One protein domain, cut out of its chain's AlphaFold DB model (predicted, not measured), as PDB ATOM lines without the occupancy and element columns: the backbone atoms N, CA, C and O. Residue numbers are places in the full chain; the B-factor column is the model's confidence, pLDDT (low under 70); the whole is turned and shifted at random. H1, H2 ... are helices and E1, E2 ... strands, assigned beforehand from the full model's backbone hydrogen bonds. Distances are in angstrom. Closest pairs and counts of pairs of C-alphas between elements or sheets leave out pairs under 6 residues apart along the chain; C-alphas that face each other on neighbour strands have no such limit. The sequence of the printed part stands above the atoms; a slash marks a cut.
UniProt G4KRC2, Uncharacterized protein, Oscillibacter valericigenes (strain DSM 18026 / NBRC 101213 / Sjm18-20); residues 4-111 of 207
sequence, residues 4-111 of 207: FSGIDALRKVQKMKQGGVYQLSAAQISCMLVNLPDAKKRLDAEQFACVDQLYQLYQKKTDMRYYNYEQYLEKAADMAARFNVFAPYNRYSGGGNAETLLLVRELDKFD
ATOM      1  N   PHE A   4     -17.812  33.973 -54.146       54.78
ATOM      2  CA  PHE A   4     -16.366  33.867 -53.933       54.78
ATOM      3  C   PHE A   4     -15.844  34.632 -52.702       54.78
ATOM      4  O   PHE A   4     -14.889  34.167 -52.078       54.78
ATOM      5  N   SER A   5     -16.462  35.755 -52.310       64.75
ATOM      6  CA  SER A   5     -16.048  36.507 -51.113       64.75
ATOM      7  C   SER A   5     -16.411  35.780 -49.814       64.75
ATOM      8  O   SER A   5     -15.646  35.839 -48.853       64.75
ATOM      9  N   GLY A   6     -17.530  35.046 -49.799       68.06
ATOM     10  CA  GLY A   6     -17.953  34.231 -48.657       68.06
ATOM     11  C   GLY A   6     -17.044  33.023 -48.430       68.06
ATOM     12  O   GLY A   6     -16.689  32.718 -47.296       68.06
ATOM     13  N   ILE A   7     -16.582  32.376 -49.506       75.62
ATOM     14  CA  ILE A   7     -15.655  31.234 -49.417       75.62
ATOM     15  C   ILE A   7     -14.296  31.659 -48.840       75.62
ATOM     16  O   ILE A   7     -13.722  30.933 -48.028       75.62
ATOM     17  N   ASP A   8     -13.772  32.825 -49.231       83.19
ATOM     18  CA  ASP A   8     -12.535  33.364 -48.649       83.19
ATOM     19  C   ASP A   8     -12.713  33.736 -47.167       83.19
ATOM     20  O   ASP A   8     -11.871  33.394 -46.333       83.19
ATOM     21  N   ALA A   9     -13.843  34.361 -46.817       84.12
ATOM     22  CA  ALA A   9     -14.175  34.697 -45.434       84.12
ATOM     23  C   ALA A   9     -14.230  33.450 -44.534       84.12
ATOM     24  O   ALA A   9     -13.606  33.429 -43.474       84.12
ATOM     25  N   LEU A  10     -14.865  32.369 -45.002       85.50
ATOM     26  CA  LEU A  10     -14.917  31.091 -44.285       85.50
ATOM     27  C   LEU A  10     -13.521  30.517 -44.014       85.50
ATOM     28  O   LEU A  10     -13.237  30.072 -42.901       85.50
ATOM     29  N   ARG A  11     -12.611  30.558 -44.999       87.12
ATOM     30  CA  ARG A  11     -11.222  30.103 -44.801       87.12
ATOM     31  C   ARG A  11     -10.493  30.951 -43.764       87.12
ATOM     32  O   ARG A  11      -9.724  30.411 -42.971       87.12
ATOM     33  N   LYS A  12     -10.710  32.269 -43.764       90.19
ATOM     34  CA  LYS A  12     -10.126  33.174 -42.765       90.19
ATOM     35  C   LYS A  12     -10.629  32.840 -41.365       90.19
ATOM     36  O   LYS A  12      -9.799  32.667 -40.481       90.19
ATOM     37  N   VAL A  13     -11.934  32.635 -41.180       88.38
ATOM     38  CA  VAL A  13     -12.513  32.227 -39.886       88.38
ATOM     39  C   VAL A  13     -11.941  30.886 -39.413       88.38
ATOM     40  O   VAL A  13     -11.562  30.751 -38.251       88.38
ATOM     41  N   GLN A  14     -11.778  29.904 -40.306       88.81
ATOM     42  CA  GLN A  14     -11.138  28.628 -39.955       88.81
ATOM     43  C   GLN A  14      -9.700  28.803 -39.452       88.81
ATOM     44  O   GLN A  14      -9.297  28.132 -38.505       88.81
ATOM     45  N   LYS A  15      -8.929  29.717 -40.050       90.94
ATOM     46  CA  LYS A  15      -7.577  30.042 -39.580       90.94
ATOM     47  C   LYS A  15      -7.591  30.874 -38.292       90.94
ATOM     48  O   LYS A  15      -6.707  30.701 -37.460       90.94
ATOM     49  N   MET A  16      -8.599  31.727 -38.084       92.50
ATOM     50  CA  MET A  16      -8.780  32.446 -36.814       92.50
ATOM     51  C   MET A  16      -8.980  31.477 -35.647       92.50
ATOM     52  O   MET A  16      -8.370  31.660 -34.598       92.50
ATOM     53  N   LYS A  17      -9.745  30.392 -35.841       88.31
ATOM     54  CA  LYS A  17      -9.909  29.328 -34.827       88.31
ATOM     55  C   LYS A  17      -8.594  28.681 -34.391       88.31
ATOM     56  O   LYS A  17      -8.523  28.122 -33.304       88.31
ATOM     57  N   GLN A  18      -7.566  28.743 -35.235       92.94
ATOM     58  CA  GLN A  18      -6.228  28.219 -34.959       92.94
ATOM     59  C   GLN A  18      -5.302  29.275 -34.321       92.94
ATOM     60  O   GLN A  18      -4.101  29.048 -34.217       92.94
ATOM     61  N   GLY A  19      -5.841  30.429 -33.907       91.38
ATOM     62  CA  GLY A  19      -5.101  31.524 -33.271       91.38
ATOM     63  C   GLY A  19      -4.647  32.633 -34.224       91.38
ATOM     64  O   GLY A  19      -3.928  33.538 -33.807       91.38
ATOM     65  N   GLY A  20      -5.038  32.586 -35.501       93.44
ATOM     66  CA  GLY A  20      -4.694  33.629 -36.464       93.44
ATOM     67  C   GLY A  20      -5.536  34.903 -36.329       93.44
ATOM     68  O   GLY A  20      -6.653  34.889 -35.813       93.44
ATOM     69  N   VAL A  21      -5.016  36.006 -36.867       95.69
ATOM     70  CA  VAL A  21      -5.719  37.292 -36.978       95.69
ATOM     71  C   VAL A  21      -5.849  37.633 -38.457       95.69
ATOM     72  O   VAL A  21      -4.855  37.629 -39.184       95.69
ATOM     73  N   TYR A  22      -7.066  37.913 -38.922       96.06
ATOM     74  CA  TYR A  22      -7.325  38.181 -40.340       96.06
ATOM     75  C   TYR A  22      -8.289  39.338 -40.533       96.06
ATOM     76  O   TYR A  22      -9.073  39.676 -39.648       96.06
ATOM     77  N   GLN A  23      -8.235  39.932 -41.722       95.44
ATOM     78  CA  GLN A  23      -9.141  41.003 -42.093       95.44
ATOM     79  C   GLN A  23     -10.457  40.469 -42.652       95.44
ATOM     80  O   GLN A  23     -10.451  39.665 -43.595       95.44
ATOM     81  N   LEU A  24     -11.561  40.977 -42.112       94.12
ATOM     82  CA  LEU A  24     -12.916  40.770 -42.614       94.12
ATOM     83  C   LEU A  24     -13.668  42.103 -42.666       94.12
ATOM     84  O   LEU A  24     -13.408  42.997 -41.861       94.12
ATOM     85  N   SER A  25     -14.607  42.224 -43.600       94.81
ATOM     86  CA  SER A  25     -15.598  43.306 -43.620       94.81
ATOM     87  C   SER A  25     -16.956  42.829 -43.112       94.81
ATOM     88  O   SER A  25     -17.247  41.630 -43.109       94.81
ATOM     89  N   ALA A  26     -17.831  43.764 -42.736       94.06
ATOM     90  CA  ALA A  26     -19.205  43.428 -42.359       94.06
ATOM     91  C   ALA A  26     -19.969  42.778 -43.530       94.06
ATOM     92  O   ALA A  26     -20.707  41.813 -43.327       94.06
ATOM     93  N   ALA A  27     -19.706  43.194 -44.774       93.25
ATOM     94  CA  ALA A  27     -20.217  42.507 -45.961       93.25
ATOM     95  C   ALA A  27     -19.835  41.013 -45.973       93.25
ATOM     96  O   ALA A  27     -20.685  40.154 -46.191       93.25
ATOM     97  N   GLN A  28     -18.576  40.677 -45.673       91.88
ATOM     98  CA  GLN A  28     -18.120  39.283 -45.616       91.88
ATOM     99  C   GLN A  28     -18.733  38.502 -44.450       91.88
ATOM    100  O   GLN A  28     -19.098  37.341 -44.630       91.88
ATOM    101  N   ILE A  29     -18.872  39.127 -43.278       92.06
ATOM    102  CA  ILE A  29     -19.500  38.499 -42.108       92.06
ATOM    103  C   ILE A  29     -20.982  38.216 -42.386       92.06
ATOM    104  O   ILE A  29     -21.435  37.097 -42.163       92.06
ATOM    105  N   SER A  30     -21.720  39.166 -42.969       92.06
ATOM    106  CA  SER A  30     -23.143  38.981 -43.302       92.06
ATOM    107  C   SER A  30     -23.392  37.835 -44.293       92.06
ATOM    108  O   SER A  30     -24.347  37.083 -44.107       92.06
ATOM    109  N   CYS A  31     -22.501  37.613 -45.271       89.12
ATOM    110  CA  CYS A  31     -22.567  36.455 -46.176       89.12
ATOM    111  C   CYS A  31     -22.499  35.105 -45.447       89.12
ATOM    112  O   CYS A  31     -22.992  34.106 -45.964       89.12
ATOM    113  N   MET A  32     -21.845  35.053 -44.284       87.00
ATOM    114  CA  MET A  32     -21.752  33.839 -43.470       87.00
ATOM    115  C   MET A  32     -22.949  33.684 -42.526       87.00
ATOM    116  O   MET A  32     -23.248  32.571 -42.108       87.00
ATOM    117  N   LEU A  33     -23.627  34.784 -42.190       88.81
ATOM    118  CA  LEU A  33     -24.770  34.791 -41.276       88.81
ATOM    119  C   LEU A  33     -26.108  34.537 -41.974       88.81
ATOM    120  O   LEU A  33     -27.029  34.040 -41.330       88.81
ATOM    121  N   VAL A  34     -26.234  34.904 -43.254       90.25
ATOM    122  CA  VAL A  34     -27.514  34.916 -43.974       90.25
ATOM    123  C   VAL A  34     -27.458  34.050 -45.227       90.25
ATOM    124  O   VAL A  34     -26.687  34.291 -46.154       90.25
ATOM    125  N   ASN A  35     -28.361  33.080 -45.295       89.75
ATOM    126  CA  ASN A  35     -28.677  32.293 -46.476       89.75
ATOM    127  C   ASN A  35     -29.994  32.810 -47.080       89.75
ATOM    128  O   ASN A  35     -31.083  32.364 -46.720       89.75
ATOM    129  N   LEU A  36     -29.893  33.764 -48.015       90.38
ATOM    130  CA  LEU A  36     -31.059  34.370 -48.674       90.38
ATOM    131  C   LEU A  36     -31.984  33.347 -49.371       90.38
ATOM    132  O   LEU A  36     -33.203  33.481 -49.242       90.38
ATOM    133  N   PRO A  37     -31.479  32.314 -50.083       89.19
ATOM    134  CA  PRO A  37     -32.330  31.251 -50.620       89.19
ATOM    135  C   PRO A  37     -33.193  30.537 -49.575       89.19
ATOM    136  O   PRO A  37     -34.367  30.266 -49.844       89.19
ATOM    137  N   ASP A  38     -32.636  30.228 -48.403       86.62
ATOM    138  CA  ASP A  38     -33.391  29.595 -47.318       86.62
ATOM    139  C   ASP A  38     -34.342  30.586 -46.649       86.62
ATOM    140  O   ASP A  38     -35.500  30.240 -46.406       86.62
ATOM    141  N   ALA A  39     -33.897  31.829 -46.445       89.94
ATOM    142  CA  ALA A  39     -34.725  32.911 -45.926       89.94
ATOM    143  C   ALA A  39     -35.993  33.089 -46.774       89.94
ATOM    144  O   ALA A  39     -37.098  33.056 -46.242       89.94
ATOM    145  N   LYS A  40     -35.861  33.150 -48.107       92.31
ATOM    146  CA  LYS A  40     -36.991  33.317 -49.037       92.31
ATOM    147  C   LYS A  40     -38.025  32.192 -48.957       92.31
ATOM    148  O   LYS A  40     -39.193  32.404 -49.260       92.31
ATOM    149  N   LYS A  41     -37.599  30.978 -48.603       91.69
ATOM    150  CA  LYS A  41     -38.489  29.813 -48.475       91.69
ATOM    151  C   LYS A  41     -39.157  29.731 -47.107       91.69
ATOM    152  O   LYS A  41     -40.190  29.080 -46.985       91.69
ATOM    153  N   ARG A  42     -38.519  30.287 -46.074       92.06
ATOM    154  CA  ARG A  42     -38.888  30.065 -44.670       92.06
ATOM    155  C   ARG A  42     -39.502  31.281 -43.999       92.06
ATOM    156  O   ARG A  42     -40.167  31.076 -42.989       92.06
ATOM    157  N   LEU A  43     -39.271  32.489 -44.497       93.88
ATOM    158  CA  LEU A  43     -39.825  33.736 -43.973       93.88
ATOM    159  C   LEU A  43     -41.089  34.132 -44.735       93.88
ATOM    160  O   LEU A  43     -41.259  33.761 -45.898       93.88
ATOM    161  N   ASP A  44     -41.969  34.887 -44.078       95.50
ATOM    162  CA  ASP A  44     -43.023  35.599 -44.798       95.50
ATOM    163  C   ASP A  44     -42.440  36.768 -45.618       95.50
ATOM    164  O   ASP A  44     -41.243  37.066 -45.563       95.50
ATOM    165  N   ALA A  45     -43.282  37.398 -46.437       95.00
ATOM    166  CA  ALA A  45     -42.842  38.424 -47.376       95.00
ATOM    167  C   ALA A  45     -42.256  39.666 -46.684       95.00
ATOM    168  O   ALA A  45     -41.288  40.232 -47.190       95.00
ATOM    169  N   GLU A  46     -42.816  40.070 -45.542       94.81
ATOM    170  CA  GLU A  46     -42.377  41.249 -44.796       94.81
ATOM    171  C   GLU A  46     -41.051  40.967 -44.084       94.81
ATOM    172  O   GLU A  46     -40.073  41.690 -44.272       94.81
ATOM    173  N   GLN A  47     -40.967  39.833 -43.384       94.50
ATOM    174  CA  GLN A  47     -39.738  39.355 -42.753       94.50
ATOM    175  C   GLN A  47     -38.602  39.199 -43.766       94.50
ATOM    176  O   GLN A  47     -37.474  39.626 -43.514       94.50
ATOM    177  N   PHE A  48     -38.884  38.594 -44.924       96.06
ATOM    178  CA  PHE A  48     -37.887  38.441 -45.977       96.06
ATOM    179  C   PHE A  48     -37.419  39.795 -46.512       96.06
ATOM    180  O   PHE A  48     -36.217  39.976 -46.695       96.06
ATOM    181  N   ALA A  49     -38.333  40.742 -46.735       95.75
ATOM    182  CA  ALA A  49     -37.980  42.074 -47.211       95.75
ATOM    183  C   ALA A  49     -37.059  42.801 -46.221       95.75
ATOM    184  O   ALA A  49     -36.028  43.327 -46.639       95.75
ATOM    185  N   CYS A  50     -37.364  42.774 -44.921       94.25
ATOM    186  CA  CYS A  50     -36.511  43.382 -43.897       94.25
ATOM    187  C   CYS A  50     -35.128  42.716 -43.820       94.25
ATOM    188  O   CYS A  50     -34.108  43.407 -43.783       94.25
ATOM    189  N   VAL A  51     -35.070  41.378 -43.847       94.56
ATOM    190  CA  VAL A  51     -33.797  40.635 -43.831       94.56
ATOM    191  C   VAL A  51     -32.971  40.916 -45.087       94.56
ATOM    192  O   VAL A  51     -31.772  41.162 -44.976       94.56
ATOM    193  N   ASP A  52     -33.577  40.914 -46.276       95.38
ATOM    194  CA  ASP A  52     -32.861  41.228 -47.516       95.38
ATOM    195  C   ASP A  52     -32.360  42.678 -47.508       95.38
ATOM    196  O   ASP A  52     -31.189  42.914 -47.785       95.38
ATOM    197  N   GLN A  53     -33.182  43.646 -47.092       95.12
ATOM    198  CA  GLN A  53     -32.765  45.048 -46.983       95.12
ATOM    199  C   GLN A  53     -31.565  45.222 -46.047       95.12
ATOM    200  O   GLN A  53     -30.557  45.804 -46.456       95.12
ATOM    201  N   LEU A  54     -31.620  44.671 -44.830       96.00
ATOM    202  CA  LEU A  54     -30.497  44.740 -43.891       96.00
ATOM    203  C   LEU A  54     -29.253  44.027 -44.441       96.00
ATOM    204  O   LEU A  54     -28.132  44.523 -44.305       96.00
ATOM    205  N   TYR A  55     -29.434  42.900 -45.132       95.12
ATOM    206  CA  TYR A  55     -28.342  42.220 -45.818       95.12
ATOM    207  C   TYR A  55     -27.705  43.122 -46.880       95.12
ATOM    208  O   TYR A  55     -26.484  43.284 -46.880       95.12
ATOM    209  N   GLN A  56     -28.499  43.777 -47.733       95.31
ATOM    210  CA  GLN A  56     -27.984  44.718 -48.732       95.31
ATOM    211  C   GLN A  56     -27.253  45.906 -48.090       95.31
ATOM    212  O   GLN A  56     -26.240  46.353 -48.634       95.31
ATOM    213  N   LEU A  57     -27.705  46.406 -46.933       95.56
ATOM    214  CA  LEU A  57     -26.990  47.452 -46.192       95.56
ATOM    215  C   LEU A  57     -25.607  46.975 -45.746       95.56
ATOM    216  O   LEU A  57     -24.608  47.646 -46.015       95.56
ATOM    217  N   TYR A  58     -25.513  45.782 -45.157       95.19
ATOM    218  CA  TYR A  58     -24.219  45.201 -44.800       95.19
ATOM    219  C   TYR A  58     -23.327  44.941 -46.011       95.19
ATOM    220  O   TYR A  58     -22.116  45.142 -45.921       95.19
ATOM    221  N   GLN A  59     -23.892  44.566 -47.162       94.31
ATOM    222  CA  GLN A  59     -23.119  44.392 -48.395       94.31
ATOM    223  C   GLN A  59     -22.444  45.687 -48.870       94.31
ATOM    224  O   GLN A  59     -21.428  45.609 -49.559       94.31
ATOM    225  N   LYS A  60     -22.942  46.873 -48.492       93.56
ATOM    226  CA  LYS A  60     -22.281  48.157 -48.786       93.56
ATOM    227  C   LYS A  60     -21.099  48.451 -47.852       93.56
ATOM    228  O   LYS A  60     -20.246  49.264 -48.190       93.56
ATOM    229  N   LYS A  61     -21.018  47.796 -46.688       93.19
ATOM    230  CA  LYS A  61     -19.975  48.016 -45.672       93.19
ATOM    231  C   LYS A  61     -18.749  47.137 -45.967       93.19
ATOM    232  O   LYS A  61     -18.572  46.055 -45.397       93.19
ATOM    233  N   THR A  62     -17.910  47.597 -46.895       93.12
ATOM    234  CA  THR A  62     -16.718  46.875 -47.389       93.12
ATOM    235  C   THR A  62     -15.443  47.110 -46.591       93.12
ATOM    236  O   THR A  62     -14.436  46.462 -46.879       93.12
ATOM    237  N   ASP A  63     -15.467  48.007 -45.606       92.81
ATOM    238  CA  ASP A  63     -14.289  48.332 -44.806       92.81
ATOM    239  C   ASP A  63     -13.756  47.099 -44.078       92.81
ATOM    240  O   ASP A  63     -14.489  46.377 -43.400       92.81
ATOM    241  N   MET A  64     -12.458  46.858 -44.237       94.12
ATOM    242  CA  MET A  64     -11.779  45.680 -43.714       94.12
ATOM    243  C   MET A  64     -11.182  45.988 -42.343       94.12
ATOM    244  O   MET A  64     -10.398  46.927 -42.197       94.12
ATOM    245  N   ARG A  65     -11.501  45.169 -41.338       94.50
ATOM    246  CA  ARG A  65     -10.936  45.267 -39.983       94.50
ATOM    247  C   ARG A  65     -10.304  43.946 -39.574       94.50
ATOM    248  O   ARG A  65     -10.733  42.889 -40.027       94.50
ATOM    249  N   TYR A  66      -9.260  44.012 -38.754       96.25
ATOM    250  CA  TYR A  66      -8.607  42.824 -38.208       96.25
ATOM    251  C   TYR A  66      -9.417  42.255 -37.046       96.25
ATOM    252  O   TYR A  66      -9.791  42.997 -36.142       96.25
ATOM    253  N   TYR A  67      -9.623  40.942 -37.070       94.94
ATOM    254  CA  TYR A  67     -10.290  40.198 -36.010       94.94
ATOM    255  C   TYR A  67      -9.453  38.981 -35.619       94.94
ATOM    256  O   TYR A  67      -8.938  38.264 -36.487       94.94
ATOM    257  N   ASN A  68      -9.338  38.738 -34.314       94.88
ATOM    258  CA  ASN A  68      -9.118  37.389 -33.794       94.88
ATOM    259  C   ASN A  68     -10.465  36.631 -33.729       94.88
ATOM    260  O   ASN A  68     -11.515  37.186 -34.057       94.88
ATOM    261  N   TYR A  69     -10.455  35.356 -33.328       91.81
ATOM    262  CA  TYR A  69     -11.679  34.546 -33.328       91.81
ATOM    263  C   TYR A  69     -12.759  35.056 -32.359       91.81
ATOM    264  O   TYR A  69     -13.935  35.046 -32.711       91.81
ATOM    265  N   GLU A  70     -12.373  35.534 -31.177       90.56
ATOM    266  CA  GLU A  70     -13.302  36.059 -30.167       90.56
ATOM    267  C   GLU A  70     -13.980  37.347 -30.652       90.56
ATOM    268  O   GLU A  70     -15.203  37.413 -30.718       90.56
ATOM    269  N   GLN A  71     -13.195  38.309 -31.143       92.75
ATOM    270  CA  GLN A  71     -13.698  39.565 -31.712       92.75
ATOM    271  C   GLN A  71     -14.595  39.332 -32.937       92.75
ATOM    272  O   GLN A  71     -15.552  40.070 -33.174       92.75
ATOM    273  N   TYR A  72     -14.282  38.315 -33.749       92.25
ATOM    274  CA  TYR A  72     -15.146  37.901 -34.853       92.25
ATOM    275  C   TYR A  72     -16.494  37.385 -34.340       92.25
ATOM    276  O   TYR A  72     -17.525  37.790 -34.874       92.25
ATOM    277  N   LEU A  73     -16.501  36.514 -33.323       89.94
ATOM    278  CA  LEU A  73     -17.735  35.985 -32.740       89.94
ATOM    279  C   LEU A  73     -18.591  37.099 -32.133       89.94
ATOM    280  O   LEU A  73     -19.793  37.116 -32.376       89.94
ATOM    281  N   GLU A  74     -17.981  38.049 -31.422       89.75
ATOM    282  CA  GLU A  74     -18.675  39.226 -30.885       89.75
ATOM    283  C   GLU A  74     -19.339  40.043 -31.998       89.75
ATOM    284  O   GLU A  74     -20.536  40.327 -31.934       89.75
ATOM    285  N   LYS A  75     -18.599  40.372 -33.070       91.69
ATOM    286  CA  LYS A  75     -19.179  41.141 -34.183       91.69
ATOM    287  C   LYS A  75     -20.243  40.345 -34.938       91.69
ATOM    288  O   LYS A  75     -21.251  40.909 -35.351       91.69
ATOM    289  N   ALA A  76     -20.040  39.043 -35.121       91.38
ATOM    290  CA  ALA A  76     -21.019  38.166 -35.748       91.38
ATOM    291  C   ALA A  76     -22.303  38.051 -34.908       91.38
ATOM    292  O   ALA A  76     -23.387  38.023 -35.487       91.38
ATOM    293  N   ALA A  77     -22.194  38.030 -33.576       90.06
ATOM    294  CA  ALA A  77     -23.328  38.009 -32.654       90.06
ATOM    295  C   ALA A  77     -24.124  39.317 -32.700       90.06
ATOM    296  O   ALA A  77     -25.335  39.263 -32.888       90.06
ATOM    297  N   ASP A  78     -23.453  40.474 -32.631       91.81
ATOM    298  CA  ASP A  78     -24.077  41.800 -32.802       91.81
ATOM    299  C   ASP A  78     -24.859  41.880 -34.123       91.81
ATOM    300  O   ASP A  78     -26.046  42.200 -34.148       91.81
ATOM    301  N   MET A  79     -24.224  41.492 -35.233       93.12
ATOM    302  CA  MET A  79     -24.877  41.480 -36.542       93.12
ATOM    303  C   MET A  79     -26.054  40.501 -36.597       93.12
ATOM    304  O   MET A  79     -27.118  40.843 -37.113       93.12
ATOM    305  N   ALA A  80     -25.893  39.284 -36.069       91.81
ATOM    306  CA  ALA A  80     -26.962  38.291 -36.029       91.81
ATOM    307  C   ALA A  80     -28.159  38.779 -35.202       91.81
ATOM    308  O   ALA A  80     -29.294  38.566 -35.627       91.81
ATOM    309  N   ALA A  81     -27.913  39.463 -34.083       91.56
ATOM    310  CA  ALA A  81     -28.945  40.022 -33.220       91.56
ATOM    311  C   ALA A  81     -29.769  41.100 -33.925       91.56
ATOM    312  O   ALA A  81     -30.994  41.075 -33.848       91.56
ATOM    313  N   ARG A  82     -29.123  41.961 -34.719       93.50
ATOM    314  CA  ARG A  82     -29.797  42.986 -35.535       93.50
ATOM    315  C   ARG A  82     -30.738  42.387 -36.573       93.50
ATOM    316  O   ARG A  82     -31.860  42.855 -36.731       93.50
ATOM    317  N   PHE A  83     -30.325  41.311 -37.245       93.00
ATOM    318  CA  PHE A  83     -31.241  40.555 -38.104       93.00
ATOM    319  C   PHE A  83     -32.349  39.860 -37.299       93.00
ATOM    320  O   PHE A  83     -33.484  39.783 -37.774       93.00
ATOM    321  N   ASN A  84     -32.034  39.388 -36.086       91.88
ATOM    322  CA  ASN A  84     -32.966  38.640 -35.244       91.88
ATOM    323  C   ASN A  84     -34.173  39.474 -34.789       91.88
ATOM    324  O   ASN A  84     -35.232  38.919 -34.512       91.88
ATOM    325  N   VAL A  85     -34.026  40.803 -34.769       91.81
ATOM    326  CA  VAL A  85     -35.127  41.747 -34.537       91.81
ATOM    327  C   VAL A  85     -36.233  41.606 -35.588       91.81
ATOM    328  O   VAL A  85     -37.410  41.738 -35.268       91.81
ATOM    329  N   PHE A  86     -35.874  41.317 -36.842       91.94
ATOM    330  CA  PHE A  86     -36.831  41.239 -37.950       91.94
ATOM    331  C   PHE A  86     -37.349  39.823 -38.196       91.94
ATOM    332  O   PHE A  86     -38.489  39.635 -38.614       91.94
ATOM    333  N   ALA A  87     -36.515  38.813 -37.968       91.00
ATOM    334  CA  ALA A  87     -36.890  37.421 -38.149       91.00
ATOM    335  C   ALA A  87     -36.058  36.515 -37.238       91.00
ATOM    336  O   ALA A  87     -34.905  36.822 -36.992       91.00
ATOM    337  N   PRO A  88     -36.552  35.350 -36.796       89.00
ATOM    338  CA  PRO A  88     -35.734  34.432 -36.003       89.00
ATOM    339  C   PRO A  88     -34.505  33.906 -36.773       89.00
ATOM    340  O   PRO A  88     -34.651  33.381 -37.883       89.00
ATOM    341  N   TYR A  89     -33.310  33.969 -36.167       87.00
ATOM    342  CA  TYR A  89     -32.020  33.615 -36.798       87.00
ATOM    343  C   TYR A  89     -32.011  32.243 -37.486       87.00
ATOM    344  O   TYR A  89     -31.497  32.074 -38.594       87.00
ATOM    345  N   ASN A  90     -32.651  31.249 -36.871       84.62
ATOM    346  CA  ASN A  90     -32.747  29.882 -37.392       84.62
ATOM    347  C   ASN A  90     -33.525  29.755 -38.721       84.62
ATOM    348  O   ASN A  90     -33.413  28.729 -39.400       84.62
ATOM    349  N   ARG A  91     -34.308  30.768 -39.113       86.50
ATOM    350  CA  ARG A  91     -35.094  30.748 -40.354       86.50
ATOM    351  C   ARG A  91     -34.306  31.236 -41.567       86.50
ATOM    352  O   ARG A  91     -34.668  30.846 -42.674       86.50
ATOM    353  N   TYR A  92     -33.226  32.000 -41.383       86.56
ATOM    354  CA  TYR A  92     -32.411  32.524 -42.489       86.56
ATOM    355  C   TYR A  92     -30.936  32.124 -42.456       86.56
ATOM    356  O   TYR A  92     -30.272  32.281 -43.470       86.56
ATOM    357  N   SER A  93     -30.397  31.586 -41.360       82.31
ATOM    358  CA  SER A  93     -28.963  31.257 -41.277       82.31
ATOM    359  C   SER A  93     -28.537  30.002 -42.049       82.31
ATOM    360  O   SER A  93     -27.350  29.711 -42.162       82.31
ATOM    361  N   GLY A  94     -29.485  29.211 -42.561       71.62
ATOM    362  CA  GLY A  94     -29.219  27.878 -43.124       71.62
ATOM    363  C   GLY A  94     -29.038  26.776 -42.064       71.62
ATOM    364  O   GLY A  94     -29.262  25.608 -42.371       71.62
ATOM    365  N   GLY A  95     -28.772  27.152 -40.804       65.94
ATOM    366  CA  GLY A  95     -28.838  26.316 -39.600       65.94
ATOM    367  C   GLY A  95     -27.729  25.265 -39.408       65.94
ATOM    368  O   GLY A  95     -27.017  24.882 -40.330       65.94
ATOM    369  N   GLY A  96     -27.634  24.753 -38.170       58.66
ATOM    370  CA  GLY A  96     -27.116  23.409 -37.861       58.66
ATOM    371  C   GLY A  96     -25.668  23.265 -37.376       58.66
ATOM    372  O   GLY A  96     -25.271  22.147 -37.054       58.66
ATOM    373  N   ASN A  97     -24.873  24.335 -37.292       64.06
ATOM    374  CA  ASN A  97     -23.485  24.248 -36.817       64.06
ATOM    375  C   ASN A  97     -23.306  24.802 -35.386       64.06
ATOM    376  O   ASN A  97     -24.144  25.539 -34.868       64.06
ATOM    377  N   ALA A  98     -22.206  24.433 -34.722       63.91
ATOM    378  CA  ALA A  98     -21.917  24.860 -33.347       63.91
ATOM    379  C   ALA A  98     -21.823  26.393 -33.192       63.91
ATOM    380  O   ALA A  98     -22.166  26.927 -32.143       63.91
ATOM    381  N   GLU A  99     -21.409  27.100 -34.245       68.75
ATOM    382  CA  GLU A  99     -21.346  28.567 -34.278       68.75
ATOM    383  C   GLU A  99     -22.742  29.190 -34.208       68.75
ATOM    384  O   GLU A  99     -22.955  30.111 -33.430       68.75
ATOM    385  N   THR A 100     -23.719  28.626 -34.925       70.88
ATOM    386  CA  THR A 100     -25.128  29.044 -34.853       70.88
ATOM    387  C   THR A 100     -25.650  28.977 -33.418       70.88
ATOM    388  O   THR A 100     -26.322  29.897 -32.965       70.88
ATOM    389  N   LEU A 101     -25.320  27.913 -32.676       68.06
ATOM    390  CA  LEU A 101     -25.753  27.754 -31.283       68.06
ATOM    391  C   LEU A 101     -25.092  28.757 -30.334       68.06
ATOM    392  O   LEU A 101     -25.727  29.181 -29.371       68.06
ATOM    393  N   LEU A 102     -23.834  29.128 -30.589       74.94
ATOM    394  CA  LEU A 102     -23.146  30.165 -29.821       74.94
ATOM    395  C   LEU A 102     -23.780  31.533 -30.068       74.94
ATOM    396  O   LEU A 102     -24.086  32.232 -29.112       74.94
ATOM    397  N   LEU A 103     -24.043  31.869 -31.333       78.44
ATOM    398  CA  LEU A 103     -24.666  33.136 -31.703       78.44
ATOM    399  C   LEU A 103     -26.064  33.269 -31.095       78.44
ATOM    400  O   LEU A 103     -26.360  34.301 -30.509       78.44
ATOM    401  N   VAL A 104     -26.888  32.213 -31.155       78.19
ATOM    402  CA  VAL A 104     -28.257  32.220 -30.603       78.19
ATOM    403  C   VAL A 104     -28.291  32.569 -29.113       78.19
ATOM    404  O   VAL A 104     -29.193  33.280 -28.688       78.19
ATOM    405  N   ARG A 105     -27.304  32.126 -28.323       78.00
ATOM    406  CA  ARG A 105     -27.229  32.439 -26.883       78.00
ATOM    407  C   ARG A 105     -26.966  33.913 -26.586       78.00
ATOM    408  O   ARG A 105     -27.265  34.372 -25.488       78.00
ATOM    409  N   GLU A 106     -26.378  34.630 -27.533       80.31
ATOM    410  CA  GLU A 106     -26.018  36.036 -27.375       80.31
ATOM    411  C   GLU A 106     -27.124  36.979 -27.873       80.31
ATOM    412  O   GLU A 106     -27.116  38.154 -27.518       80.31
ATOM    413  N   LEU A 107     -28.106  36.476 -28.637       80.94
ATOM    414  CA  LEU A 107     -29.173  37.301 -29.221       80.94
ATOM    415  C   LEU A 107     -30.061  37.949 -28.151       80.94
ATOM    416  O   LEU A 107     -30.454  39.099 -28.317       80.94
ATOM    417  N   ASP A 108     -30.322  37.253 -27.040       76.88
ATOM    418  CA  ASP A 108     -31.188  37.743 -25.955       76.88
ATOM    419  C   ASP A 108     -30.586  38.933 -25.184       76.88
ATOM    420  O   ASP A 108     -31.275  39.583 -24.402       76.88
ATOM    421  N   LYS A 109     -29.291  39.224 -25.376       82.81
ATOM    422  CA  LYS A 109     -28.600  40.354 -24.731       82.81
ATOM    423  C   LYS A 109     -28.708  41.653 -25.529       82.81
ATOM    424  O   LYS A 109     -28.285  42.698 -25.040       82.81
ATOM    425  N   PHE A 110     -29.200  41.587 -26.763       87.88
ATOM    426  CA  PHE A 110     -29.301  42.738 -27.647       87.88
ATOM    427  C   PHE A 110     -30.590  43.515 -27.383       87.88
ATOM    428  O   PHE A 110     -31.677  42.941 -27.370       87.88
ATOM    429  N   ASP A 111     -30.469  44.832 -27.228       89.38
ATOM    430  CA  ASP A 111     -31.614  45.734 -27.089       89.38
ATOM    431  C   ASP A 111     -32.274  45.990 -28.455       89.38
ATOM    432  O   ASP A 111     -32.066  47.014 -29.114       89.38
TER     433      ASP A 111
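What this domain is: This is residues 4 to 111 of the 207 residues of an uncharacterized protein of Oscillibacter valericigenes (strain DSM 18026 / NBRC 101213 / Sjm18-20) (UniProt G4KRC2). Short helix H2 sits in the middle of a compact body of crossed helices, with H1, H4 and H5 packed round it. A small two-stranded sheet, E1 and E2, lies toward one end of the longest axis beside H1, the H3-H4 hairpin reaches the other end with H6 packed on H3, and H7 crosses H5. The 108 printed residues hold seven named helices and two named strands, in the order H1 E1 H2 H3 H4 E2 H5 H6 H7; the sheet is antiparallel and the class mostly helix. The radius of gyration of the C-alphas is 13.2 A, and they span 40 by 27 by 25 A.

How they stand to each other: Look first at E1, residues 22 to 25, and E2, residues 64 to 67: antiparallel neighbours, with N 24 and O 65 2.9 A apart and N 22 and O 67 3.1 A apart, both within hydrogen-bond range. Next find H1, residues 4 to 16: it has 5 pairs of C-alphas within 8 A with E1, the closest being those of Lys 12 and Tyr 22, 6.2 A apart. With residues 5 to 10 alone, H1 touches H2, residues 26 to 33, about perpendicular at 84 degrees; the closest C-alphas are Gly 6 and Cys 31, 5.7 A. H2 also touches H4, residues 45 to 60, at a steep tilt of 40 degrees, opposite ways, closest at the C-alphas of Ala 27 and Gln 59, 4.2 A. H5, residues 69 to 84, touches H2 about perpendicular at 76 degrees, closest at the C-alphas of Ile 29 and Ala 76, 6.5 A. H3, residues 36 to 42, only just touches H4, with 3 pairs of C-alphas within 8 A, closest at Lys 40 and Phe 48, 6.0 A; this helical hairpin has a shallow tilt of 15 degrees. H6, residues 89 to 92, touches H3, with the C-alphas of Ala 39 and Tyr 92 closest at 4.2 A. H7, residues 98 to 107, touches H5 at a steep tilt of 60 degrees, the same way, closest at the C-alphas of Ala 81 and Leu 107, 4.8 A. H1 and H4 are apart. Every O i to N i+4 pair is within hydrogen-bond range in H1, H4 and H5, against 3 of 4 in H2, 2 of 3 in H3 and 4 of 6 in H7; H6 is too short for such a pair.

Where its parts are: Find C-alpha 4 at (-16.366, 33.867, -53.933); from there H1 runs 18.8 A. H4 begins at C-alpha 45, (-42.842, 38.424, -47.376), and runs 22.8 A; H5 runs 21.8 A. H7 runs 15.0 A to C-alpha 107 at (-29.173, 37.301, -29.221).

The domain as a whole: The C-alphas of Gly 19 and Ala 45, 40.9 A apart, are the two farthest apart. The printed part has no cut, and its links are tight. Look for pLDDT under 70 at residues 4 to 6, 95 to 99 and 101; the mean of the printed part is 87.9.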